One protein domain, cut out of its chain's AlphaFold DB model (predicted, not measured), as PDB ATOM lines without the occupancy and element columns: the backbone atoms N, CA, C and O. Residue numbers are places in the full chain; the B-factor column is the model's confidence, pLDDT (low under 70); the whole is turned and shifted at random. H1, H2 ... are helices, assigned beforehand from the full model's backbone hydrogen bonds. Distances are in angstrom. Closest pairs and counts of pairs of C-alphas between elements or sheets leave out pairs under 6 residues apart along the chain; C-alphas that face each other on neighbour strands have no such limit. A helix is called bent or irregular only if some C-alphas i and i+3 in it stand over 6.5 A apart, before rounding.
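This is residues 41 to 117 of the 117 residues of an uncharacterized protein of Rhizophagus irregularis (strain DAOM 197198w) (UniProt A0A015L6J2). A long helix, H1, is crossed near its first half by a shorter one, H2; a loop folds back from H1's far end to join them, and residues 102 to 117 loop back toward H1's beginning. Residues 41 to 48 and 74 to 81 stick out. The 77 printed residues, all helix by class with no named strand, hold H1 then H2, and are loose: radius of gyration of the C-alphas 15.5 A, spans 47 by 35 by 20 A.

H1, residues 49 to 73, has a kink of 26 degrees near residue 56. Look at its residues 54 to 61, which alone touch H2, residues 87 to 101, there with 94 to 98 alone. The closest C-alphas, of Leu 58 and Ile 94, are 6.1 A apart; the lines stand about perpendicular, at 78 degrees. Every O i to N i+4 pair is within hydrogen-bond range in H2, 16 of 21 in H1.

Find C-alpha 49 at (-11.292, 37.489, 25.348); H1 runs 35.6 A from there. It is irregular: C-alphas 50 and 53 are 7.8 A apart. H2 runs 21.1 A to C-alpha 101 at (-25.311, 24.721, 22.360).

The farthest C-alphas, of Thr 77 and Tyr 109, are 47.6 A apart. The printed part has no cut; the link from H1 to H2 is long, 13 residues. Look for pLDDT under 70 at residues 41 to 43, 45 to 48, 66 to 82 and 117.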
ATOM      1  N   ARG A  41      -0.078  32.932  24.109       67.88
ATOM      2  CA  ARG A  41      -0.965  34.104  24.026       67.88
ATOM      3  C   ARG A  41      -0.651  35.086  25.149       67.88
ATOM      4  O   ARG A  41      -0.495  36.281  24.896       67.88
ATOM      5  N   THR A  42      -0.477  34.577  26.366       67.56
ATOM      6  CA  THR A  42      -0.104  35.380  27.534       67.56
ATOM      7  C   THR A  42       1.255  36.044  27.330       67.56
ATOM      8  O   THR A  42       1.402  37.233  27.611       67.56
ATOM      9  N   ASN A  43       2.225  35.314  26.768       66.44
ATOM     10  CA  ASN A  43       3.562  35.846  26.499       66.44
ATOM     11  C   ASN A  43       3.577  36.896  25.371       66.44
ATOM     12  O   ASN A  43       4.310  37.878  25.439       66.44
ATOM     13  N   ASN A  44       2.703  36.749  24.374       70.81
ATOM     14  CA  ASN A  44       2.528  37.719  23.288       70.81
ATOM     15  C   ASN A  44       1.706  38.955  23.702       70.81
ATOM     16  O   ASN A  44       1.321  39.760  22.853       70.81
ATOM     17  N   GLY A  45       1.395  39.111  24.995       62.12
ATOM     18  CA  GLY A  45       0.594  40.222  25.506       62.12
ATOM     19  C   GLY A  45      -0.863  40.195  25.039       62.12
ATOM     20  O   GLY A  45      -1.573  41.195  25.176       62.12
ATOM     21  N   PHE A  46      -1.327  39.069  24.488       65.75
ATOM     22  CA  PHE A  46      -2.703  38.907  24.054       65.75
ATOM     23  C   PHE A  46      -3.608  38.824  25.287       65.75
ATOM     24  O   PHE A  46      -3.603  37.847  26.028       65.75
ATOM     25  N   LYS A  47      -4.389  39.884  25.502       65.25
ATOM     26  CA  LYS A  47      -5.424  39.987  26.547       65.25
ATOM     27  C   LYS A  47      -6.839  39.878  25.966       65.25
ATOM     28  O   LYS A  47      -7.798  40.358  26.563       65.25
ATOM     29  N   GLY A  48      -6.957  39.371  24.741       66.75
ATOM     30  CA  GLY A  48      -8.217  39.357  24.015       66.75
ATOM     31  C   GLY A  48      -9.096  38.193  24.450       66.75
ATOM     32  O   GLY A  48      -8.782  37.059  24.132       66.75
ATOM     33  N   LEU A  49     -10.251  38.487  25.045       77.94
ATOM     34  CA  LEU A  49     -11.292  37.489  25.348       77.94
ATOM     35  C   LEU A  49     -12.113  37.091  24.101       77.94
ATOM     36  O   LEU A  49     -13.157  36.450  24.182       77.94
ATOM     37  N   LYS A  50     -11.680  37.539  22.910       85.06
ATOM     38  CA  LYS A  50     -12.452  37.467  21.659       85.06
ATOM     39  C   LYS A  50     -12.852  36.035  21.309       85.06
ATOM     40  O   LYS A  50     -13.927  35.826  20.766       85.06
ATOM     41  N   PHE A  51     -11.970  35.080  21.577       88.00
ATOM     42  CA  PHE A  51     -12.141  33.683  21.190       88.00
ATOM     43  C   PHE A  51     -12.392  32.768  22.392       88.00
ATOM     44  O   PHE A  51     -12.344  31.555  22.229       88.00
ATOM     45  N   ASP A  52     -12.646  33.312  23.583       89.19
ATOM     46  CA  ASP A  52     -12.746  32.509  24.809       89.19
ATOM     47  C   ASP A  52     -13.868  31.486  24.719       89.19
ATOM     48  O   ASP A  52     -13.638  30.318  24.986       89.19
ATOM     49  N   ILE A  53     -15.027  31.870  24.177       92.44
ATOM     50  CA  ILE A  53     -16.143  30.939  23.949       92.44
ATOM     51  C   ILE A  53     -15.705  29.731  23.103       92.44
ATOM     52  O   ILE A  53     -16.130  28.603  23.355       92.44
ATOM     53  N   PHE A  54     -14.852  29.951  22.098       92.06
ATOM     54  CA  PHE A  54     -14.307  28.871  21.279       92.06
ATOM     55  C   PHE A  54     -13.290  28.027  22.056       92.06
ATOM     56  O   PHE A  54     -13.344  26.801  21.984       92.06
ATOM     57  N   TRP A  55     -12.374  28.665  22.790       90.31
ATOM     58  CA  TRP A  55     -11.339  27.971  23.560       90.31
ATOM     59  C   TRP A  55     -11.907  27.177  24.740       90.31
ATOM     60  O   TRP A  55     -11.461  26.057  24.964       90.31
ATOM     61  N   ASP A  56     -12.926  27.691  25.422       91.81
ATOM     62  CA  ASP A  56     -13.621  27.013  26.519       91.81
ATOM     63  C   ASP A  56     -14.351  25.757  26.020       91.81
ATOM     64  O   ASP A  56     -14.330  24.708  26.663       91.81
ATOM     65  N   GLU A  57     -14.981  25.828  24.843       94.12
ATOM     66  CA  GLU A  57     -15.631  24.657  24.243       94.12
ATOM     67  C   GLU A  57     -14.606  23.647  23.698       94.12
ATOM     68  O   GLU A  57     -14.841  22.438  23.768       94.12
ATOM     69  N   LEU A  58     -13.458  24.115  23.194       92.25
ATOM     70  CA  LEU A  58     -12.332  23.257  22.816       92.25
ATOM     71  C   LEU A  58     -11.767  22.507  24.032       92.25
ATOM     72  O   LEU A  58     -11.532  21.302  23.947       92.25
ATOM     73  N   ASP A  59     -11.569  23.203  25.152       89.31
ATOM     74  CA  ASP A  59     -11.100  22.603  26.400       89.31
ATOM     75  C   ASP A  59     -12.108  21.572  26.923       89.31
ATOM     76  O   ASP A  59     -11.752  20.425  27.199       89.31
ATOM     77  N   GLY A  60     -13.401  21.918  26.931       90.88
ATOM     78  CA  GLY A  60     -14.482  20.983  27.249       90.88
ATOM     79  C   GLY A  60     -14.468  19.724  26.373       90.88
ATOM     80  O   GLY A  60     -14.558  18.608  26.890       90.88
ATOM     81  N   TYR A  61     -14.276  19.878  25.057       91.12
ATOM     82  CA  TYR A  61     -14.150  18.754  24.126       91.12
ATOM     83  C   TYR A  61     -12.989  17.819  24.487       91.12
ATOM     84  O   TYR A  61     -13.172  16.599  24.522       91.12
ATOM     85  N   PHE A  62     -11.801  18.361  24.776       85.25
ATOM     86  CA  PHE A  62     -10.652  17.541  25.160       85.25
ATOM     87  C   PHE A  62     -10.820  16.904  26.534       85.25
ATOM     88  O   PHE A  62     -10.449  15.745  26.697       85.25
ATOM     89  N   ASN A  63     -11.424  17.595  27.499       84.81
ATOM     90  CA  ASN A  63     -11.694  17.034  28.819       84.81
ATOM     91  C   ASN A  63     -12.648  15.829  28.738       84.81
ATOM     92  O   ASN A  63     -12.392  14.790  29.349       84.81
ATOM     93  N   GLU A  64     -13.707  15.901  27.930       85.00
ATOM     94  CA  GLU A  64     -14.582  14.752  27.658       85.00
ATOM     95  C   GLU A  64     -13.840  13.617  26.935       85.00
ATOM     96  O   GLU A  64     -13.950  12.441  27.303       85.00
ATOM     97  N   HIS A  65     -13.055  13.959  25.911       74.38
ATOM     98  CA  HIS A  65     -12.354  12.976  25.094       74.38
ATOM     99  C   HIS A  65     -11.249  12.248  25.874       74.38
ATOM    100  O   HIS A  65     -11.185  11.020  25.848       74.38
ATOM    101  N   ASN A  66     -10.431  12.978  26.635       68.25
ATOM    102  CA  ASN A  66      -9.358  12.427  27.461       68.25
ATOM    103  C   ASN A  66      -9.908  11.498  28.544       68.25
ATOM    104  O   ASN A  66      -9.380  10.404  28.729       68.25
ATOM    105  N   ASN A  67     -11.011  11.871  29.202       61.84
ATOM    106  CA  ASN A  67     -11.671  10.998  30.175       61.84
ATOM    107  C   ASN A  67     -12.172   9.688  29.548       61.84
ATOM    108  O   ASN A  67     -12.134   8.640  30.191       61.84
ATOM    109  N   THR A  68     -12.597   9.728  28.284       61.38
ATOM    110  CA  THR A  68     -13.057   8.540  27.552       61.38
ATOM    111  C   THR A  68     -11.877   7.650  27.140       61.38
ATOM    112  O   THR A  68     -11.868   6.453  27.420       61.38
ATOM    113  N   VAL A  69     -10.832   8.242  26.555       58.69
ATOM    114  CA  VAL A  69      -9.652   7.529  26.037       58.69
ATOM    115  C   VAL A  69      -8.773   6.955  27.156       58.69
ATOM    116  O   VAL A  69      -8.228   5.859  27.022       58.69
ATOM    117  N   VAL A  70      -8.630   7.653  28.286       54.00
ATOM    118  CA  VAL A  70      -7.866   7.157  29.448       54.00
ATOM    119  C   VAL A  70      -8.532   5.925  30.070       54.00
ATOM    120  O   VAL A  70      -7.833   5.037  30.561       54.00
ATOM    121  N   ASN A  71      -9.863   5.823  30.008       53.38
ATOM    122  CA  ASN A  71     -10.591   4.689  30.577       53.38
ATOM    123  C   ASN A  71     -10.382   3.392  29.768       53.38
ATOM    124  O   ASN A  71     -10.265   2.322  30.357       53.38
ATOM    125  N   GLU A  72     -10.236   3.480  28.441       53.44
ATOM    126  CA  GLU A  72      -9.939   2.321  27.576       53.44
ATOM    127  C   GLU A  72      -8.500   1.790  27.735       53.44
ATOM    128  O   GLU A  72      -8.210   0.634  27.419       53.44
ATOM    129  N   ARG A  73      -7.581   2.619  28.244       52.59
ATOM    130  CA  ARG A  73      -6.134   2.343  28.283       52.59
ATOM    131  C   ARG A  73      -5.631   1.618  29.521       52.59
ATOM    132  O   ARG A  73      -4.525   1.085  29.488       52.59
ATOM    133  N   ARG A  74      -6.406   1.563  30.607       54.34
ATOM    134  CA  ARG A  74      -5.975   0.899  31.854       54.34
ATOM    135  C   ARG A  74      -5.832  -0.623  31.736       54.34
ATOM    136  O   ARG A  74      -5.429  -1.265  32.700       54.34
ATOM    137  N   THR A  75      -6.127  -1.195  30.571       57.09
ATOM    138  CA  THR A  75      -6.156  -2.642  30.352       57.09
ATOM    139  C   THR A  75      -4.987  -3.201  29.538       57.09
ATOM    140  O   THR A  75      -4.843  -4.416  29.550       57.09
ATOM    141  N   ASN A  76      -4.143  -2.400  28.861       54.41
ATOM    142  CA  ASN A  76      -3.082  -2.945  27.990       54.41
ATOM    143  C   ASN A  76      -1.769  -2.135  27.959       54.41
ATOM    144  O   ASN A  76      -1.759  -0.911  27.904       54.41
ATOM    145  N   THR A  77      -0.651  -2.863  27.901       55.81
ATOM    146  CA  THR A  77       0.756  -2.423  28.025       55.81
ATOM    147  C   THR A  77       1.358  -1.752  26.773       55.81
ATOM    148  O   THR A  77       2.576  -1.632  26.675       55.81
ATOM    149  N   ILE A  78       0.551  -1.348  25.783       56.09
ATOM    150  CA  ILE A  78       1.041  -0.786  24.507       56.09
ATOM    151  C   ILE A  78       0.599   0.677  24.372       56.09
ATOM    152  O   ILE A  78      -0.594   0.982  24.381       56.09
ATOM    153  N   LEU A  79       1.571   1.579  24.217       52.31
ATOM    154  CA  LEU A  79       1.362   3.015  24.042       52.31
ATOM    155  C   LEU A  79       1.005   3.320  22.572       52.31
ATOM    156  O   LEU A  79       1.884   3.446  21.726       52.31
ATOM    157  N   TYR A  80      -0.285   3.416  22.242       55.03
ATOM    158  CA  TYR A  80      -0.748   3.899  20.929       55.03
ATOM    159  C   TYR A  80      -0.941   5.418  20.939       55.03
ATOM    160  O   TYR A  80      -1.281   5.979  21.984       55.03
ATOM    161  N   ILE A  81      -0.811   6.081  19.781       60.03
ATOM    162  CA  ILE A  81      -1.274   7.468  19.612       60.03
ATOM    163  C   ILE A  81      -2.784   7.474  19.911       60.03
ATOM    164  O   ILE A  81      -3.530   6.809  19.195       60.03
ATOM    165  N   PRO A  82      -3.243   8.161  20.975       63.12
ATOM    166  CA  PRO A  82      -4.634   8.073  21.428       63.12
ATOM    167  C   PRO A  82      -5.617   8.550  20.375       63.12
ATOM    168  O   PRO A  82      -6.719   8.029  20.251       63.12
ATOM    169  N   TYR A  83      -5.220   9.618  19.693       70.50
ATOM    170  CA  TYR A  83      -6.100  10.416  18.880       70.50
ATOM    171  C   TYR A  83      -5.254  11.354  18.026       70.50
ATOM    172  O   TYR A  83      -4.382  12.052  18.542       70.50
ATOM    173  N   ALA A  84      -5.504  11.358  16.723       80.38
ATOM    174  CA  ALA A  84      -4.928  12.315  15.794       80.38
ATOM    175  C   ALA A  84      -6.078  12.977  15.037       80.38
ATOM    176  O   ALA A  84      -6.955  12.291  14.515       80.38
ATOM    177  N   ILE A  85      -6.084  14.307  14.996       85.88
ATOM    178  CA  ILE A  85      -7.099  15.095  14.300       85.88
ATOM    179  C   ILE A  85      -6.438  16.283  13.604       85.88
ATOM    180  O   ILE A  85      -5.519  16.899  14.143       85.88
ATOM    181  N   SER A  86      -6.898  16.609  12.397       90.62
ATOM    182  CA  SER A  86      -6.439  17.819  11.705       90.62
ATOM    183  C   SER A  86      -7.013  19.079  12.363       90.62
ATOM    184  O   SER A  86      -8.133  19.060  12.871       90.62
ATOM    185  N   ILE A  87      -6.296  20.204  12.293       88.50
ATOM    186  CA  ILE A  87      -6.767  21.494  12.839       88.50
ATOM    187  C   ILE A  87      -8.133  21.876  12.253       88.50
ATOM    188  O   ILE A  87      -9.036  22.284  12.982       88.50
ATOM    189  N   ARG A  88      -8.314  21.681  10.941       91.50
ATOM    190  CA  ARG A  88      -9.576  21.955  10.244       91.50
ATOM    191  C   ARG A  88     -10.727  21.105  10.777       91.50
ATOM    192  O   ARG A  88     -11.824  21.608  11.010       91.50
ATOM    193  N   GLU A  89     -10.492  19.811  10.972       92.94
ATOM    194  CA  GLU A  89     -11.516  18.912  11.503       92.94
ATOM    195  C   GLU A  89     -11.841  19.234  12.964       92.94
ATOM    196  O   GLU A  89     -13.017  19.293  13.326       92.94
ATOM    197  N   LEU A  90     -10.823  19.522  13.780       92.06
ATOM    198  CA  LEU A  90     -10.990  19.948  15.168       92.06
ATOM    199  C   LEU A  90     -11.850  21.213  15.241       92.06
ATOM    200  O   LEU A  90     -12.858  21.240  15.943       92.06
ATOM    201  N   ARG A  91     -11.521  22.223  14.432       93.31
ATOM    202  CA  ARG A  91     -12.280  23.471  14.322       93.31
ATOM    203  C   ARG A  91     -13.743  23.222  13.953       93.31
ATOM    204  O   ARG A  91     -14.635  23.733  14.627       93.31
ATOM    205  N   ASN A  92     -14.006  22.398  12.940       94.44
ATOM    206  CA  ASN A  92     -15.371  22.060  12.523       94.44
ATOM    207  C   ASN A  92     -16.155  21.312  13.610       94.44
ATOM    208  O   ASN A  92     -17.349  21.571  13.791       94.44
ATOM    209  N   LYS A  93     -15.501  20.416  14.363       93.81
ATOM    210  CA  LYS A  93     -16.121  19.743  15.511       93.81
ATOM    211  C   LYS A  93     -16.535  20.741  16.588       93.81
ATOM    212  O   LYS A  93     -17.674  20.673  17.047       93.81
ATOM    213  N   ILE A  94     -15.671  21.694  16.939       94.75
ATOM    214  CA  ILE A  94     -16.002  22.715  17.943       94.75
ATOM    215  C   ILE A  94     -17.123  23.637  17.457       94.75
ATOM    216  O   ILE A  94     -18.085  23.854  18.186       94.75
ATOM    217  N   ILE A  95     -17.083  24.098  16.201       94.12
ATOM    218  CA  ILE A  95     -18.182  24.883  15.603       94.12
ATOM    219  C   ILE A  95     -19.507  24.115  15.677       94.12
ATOM    220  O   ILE A  95     -20.545  24.690  15.996       94.12
ATOM    221  N   THR A  96     -19.486  22.811  15.398       94.44
ATOM    222  CA  THR A  96     -20.686  21.965  15.459       94.44
ATOM    223  C   THR A  96     -21.242  21.890  16.879       94.44
ATOM    224  O   THR A  96     -22.440  22.097  17.065       94.44
ATOM    225  N   ARG A  97     -20.380  21.685  17.884       94.69
ATOM    226  CA  ARG A  97     -20.773  21.691  19.305       94.69
ATOM    227  C   ARG A  97     -21.366  23.031  19.730       94.69
ATOM    228  O   ARG A  97     -22.435  23.059  20.338       94.69
ATOM    229  N   LEU A  98     -20.727  24.138  19.348       94.62
ATOM    230  CA  LEU A  98     -21.234  25.484  19.617       94.62
ATOM    231  C   LEU A  98     -22.609  25.698  18.970       94.62
ATOM    232  O   LEU A  98     -23.531  26.144  19.644       94.62
ATOM    233  N   ASN A  99     -22.797  25.310  17.705       93.69
ATOM    234  CA  ASN A  99     -24.104  25.409  17.049       93.69
ATOM    235  C   ASN A  99     -25.177  24.606  17.796       93.69
ATOM    236  O   ASN A  99     -26.293  25.087  17.954       93.69
ATOM    237  N   THR A 100     -24.861  23.409  18.301       93.00
ATOM    238  CA  THR A 100     -25.800  22.640  19.134       93.00
ATOM    239  C   THR A 100     -26.143  23.377  20.433       93.00
ATOM    240  O   THR A 100     -27.315  23.456  20.797       93.00
ATOM    241  N   LYS A 101     -25.147  23.965  21.105       92.62
ATOM    242  CA  LYS A 101     -25.311  24.721  22.360       92.62
ATOM    243  C   LYS A 101     -26.157  25.987  22.181       92.62
ATOM    244  O   LYS A 101     -26.962  26.309  23.051       92.62
ATOM    245  N   TYR A 102     -26.020  26.657  21.037       91.25
ATOM    246  CA  TYR A 102     -26.754  27.877  20.679       91.25
ATOM    247  C   TYR A 102     -28.005  27.630  19.818       91.25
ATOM    248  O   TYR A 102     -28.548  28.569  19.249       91.25
ATOM    249  N   GLN A 103     -28.516  26.393  19.779       88.62
ATOM    250  CA  GLN A 103     -29.789  26.031  19.131       88.62
ATOM    251  C   GLN A 103     -29.828  26.213  17.600       88.62
ATOM    252  O   GLN A 103     -30.891  26.403  17.014       88.62
ATOM    253  N   GLY A 104     -28.684  26.065  16.937       85.56
ATOM    254  CA  GLY A 104     -28.564  25.975  15.485       85.56
ATOM    255  C   GLY A 104     -27.686  27.066  14.865       85.56
ATOM    256  O   GLY A 104     -27.325  28.035  15.528       85.56
ATOM    257  N   PRO A 105     -27.306  26.899  13.587       84.44
ATOM    258  CA  PRO A 105     -26.550  27.901  12.851       84.44
ATOM    259  C   PRO A 105     -27.436  29.078  12.385       84.44
ATOM    260  O   PRO A 105     -28.623  28.879  12.114       84.44
ATOM    261  N   PRO A 106     -26.853  30.272  12.165       85.94
ATOM    262  CA  PRO A 106     -25.449  30.615  12.398       85.94
ATOM    263  C   PRO A 106     -25.145  30.855  13.883       85.94
ATOM    264  O   PRO A 106     -26.041  31.161  14.665       85.94
ATOM    265  N   LEU A 107     -23.863  30.763  14.251       88.88
ATOM    266  CA  LEU A 107     -23.420  31.157  15.587       88.88
ATOM    267  C   LEU A 107     -23.786  32.627  15.868       88.88
ATOM    268  O   LEU A 107     -23.753  33.449  14.944       88.88
ATOM    269  N   PRO A 108     -24.104  32.969  17.128       88.06
ATOM    270  CA  PRO A 108     -24.320  34.349  17.538       88.06
ATOM    271  C   PRO A 108     -23.136  35.261  17.174       88.06
ATOM    272  O   PRO A 108     -21.987  34.824  17.147       88.06
ATOM    273  N   TYR A 109     -23.410  36.539  16.894       83.69
ATOM    274  CA  TYR A 109     -22.404  37.503  16.415       83.69
ATOM    275  C   TYR A 109     -21.262  37.760  17.417       83.69
ATOM    276  O   TYR A 109     -20.149  38.111  17.031       83.69
ATOM    277  N   ASP A 110     -21.540  37.586  18.705       85.50
ATOM    278  CA  ASP A 110     -20.595  37.687  19.814       85.50
ATOM    279  C   ASP A 110     -19.664  36.468  19.937       85.50
ATOM    280  O   ASP A 110     -18.628  36.554  20.595       85.50
ATOM    281  N   VAL A 111     -19.973  35.360  19.257       88.25
ATOM    282  CA  VAL A 111     -19.119  34.170  19.213       88.25
ATOM    283  C   VAL A 111     -18.146  34.285  18.045       88.25
ATOM    284  O   VAL A 111     -18.487  34.036  16.887       88.25
ATOM    285  N   ALA A 112     -16.891  34.624  18.340       89.69
ATOM    286  CA  ALA A 112     -15.838  34.608  17.334       89.69
ATOM    287  C   ALA A 112     -15.171  33.229  17.247       89.69
ATOM    288  O   ALA A 112     -14.866  32.594  18.256       89.69
ATOM    289  N   VAL A 113     -14.867  32.803  16.020       89.00
ATOM    290  CA  VAL A 113     -14.115  31.575  15.736       89.00
ATOM    291  C   VAL A 113     -12.790  31.952  15.067       89.00
ATOM    292  O   VAL A 113     -12.812  32.782  14.152       89.00
ATOM    293  N   PRO A 114     -11.646  31.371  15.479       87.38
ATOM    294  CA  PRO A 114     -10.364  31.599  14.811       87.38
ATOM    295  C   PRO A 114     -10.409  31.270  13.308       87.38
ATOM    296  O   PRO A 114     -11.160  30.384  12.873       87.38
ATOM    297  N   SER A 115      -9.615  31.989  12.511       83.94
ATOM    298  CA  SER A 115      -9.381  31.672  11.096       83.94
ATOM    299  C   SER A 115      -8.578  30.377  10.947       83.94
ATOM    300  O   SER A 115      -7.953  29.909  11.895       83.94
ATOM    301  N   GLU A 116      -8.621  29.785   9.752       75.81
ATOM    302  CA  GLU A 116      -7.737  28.668   9.371       75.81
ATOM    303  C   GLU A 116      -6.397  29.153   8.782       75.81
ATOM    304  O   GLU A 116      -5.523  28.331   8.520       75.81
ATOM    305  N   GLU A 117      -6.263  30.469   8.579       58.84
ATOM    306  CA  GLU A 117      -5.073  31.181   8.084       58.84
ATOM    307  C   GLU A 117      -4.174  31.659   9.223       58.84
ATOM    308  O   GLU A 117      -4.742  32.175  10.222       58.84
TER     309      GLU A 117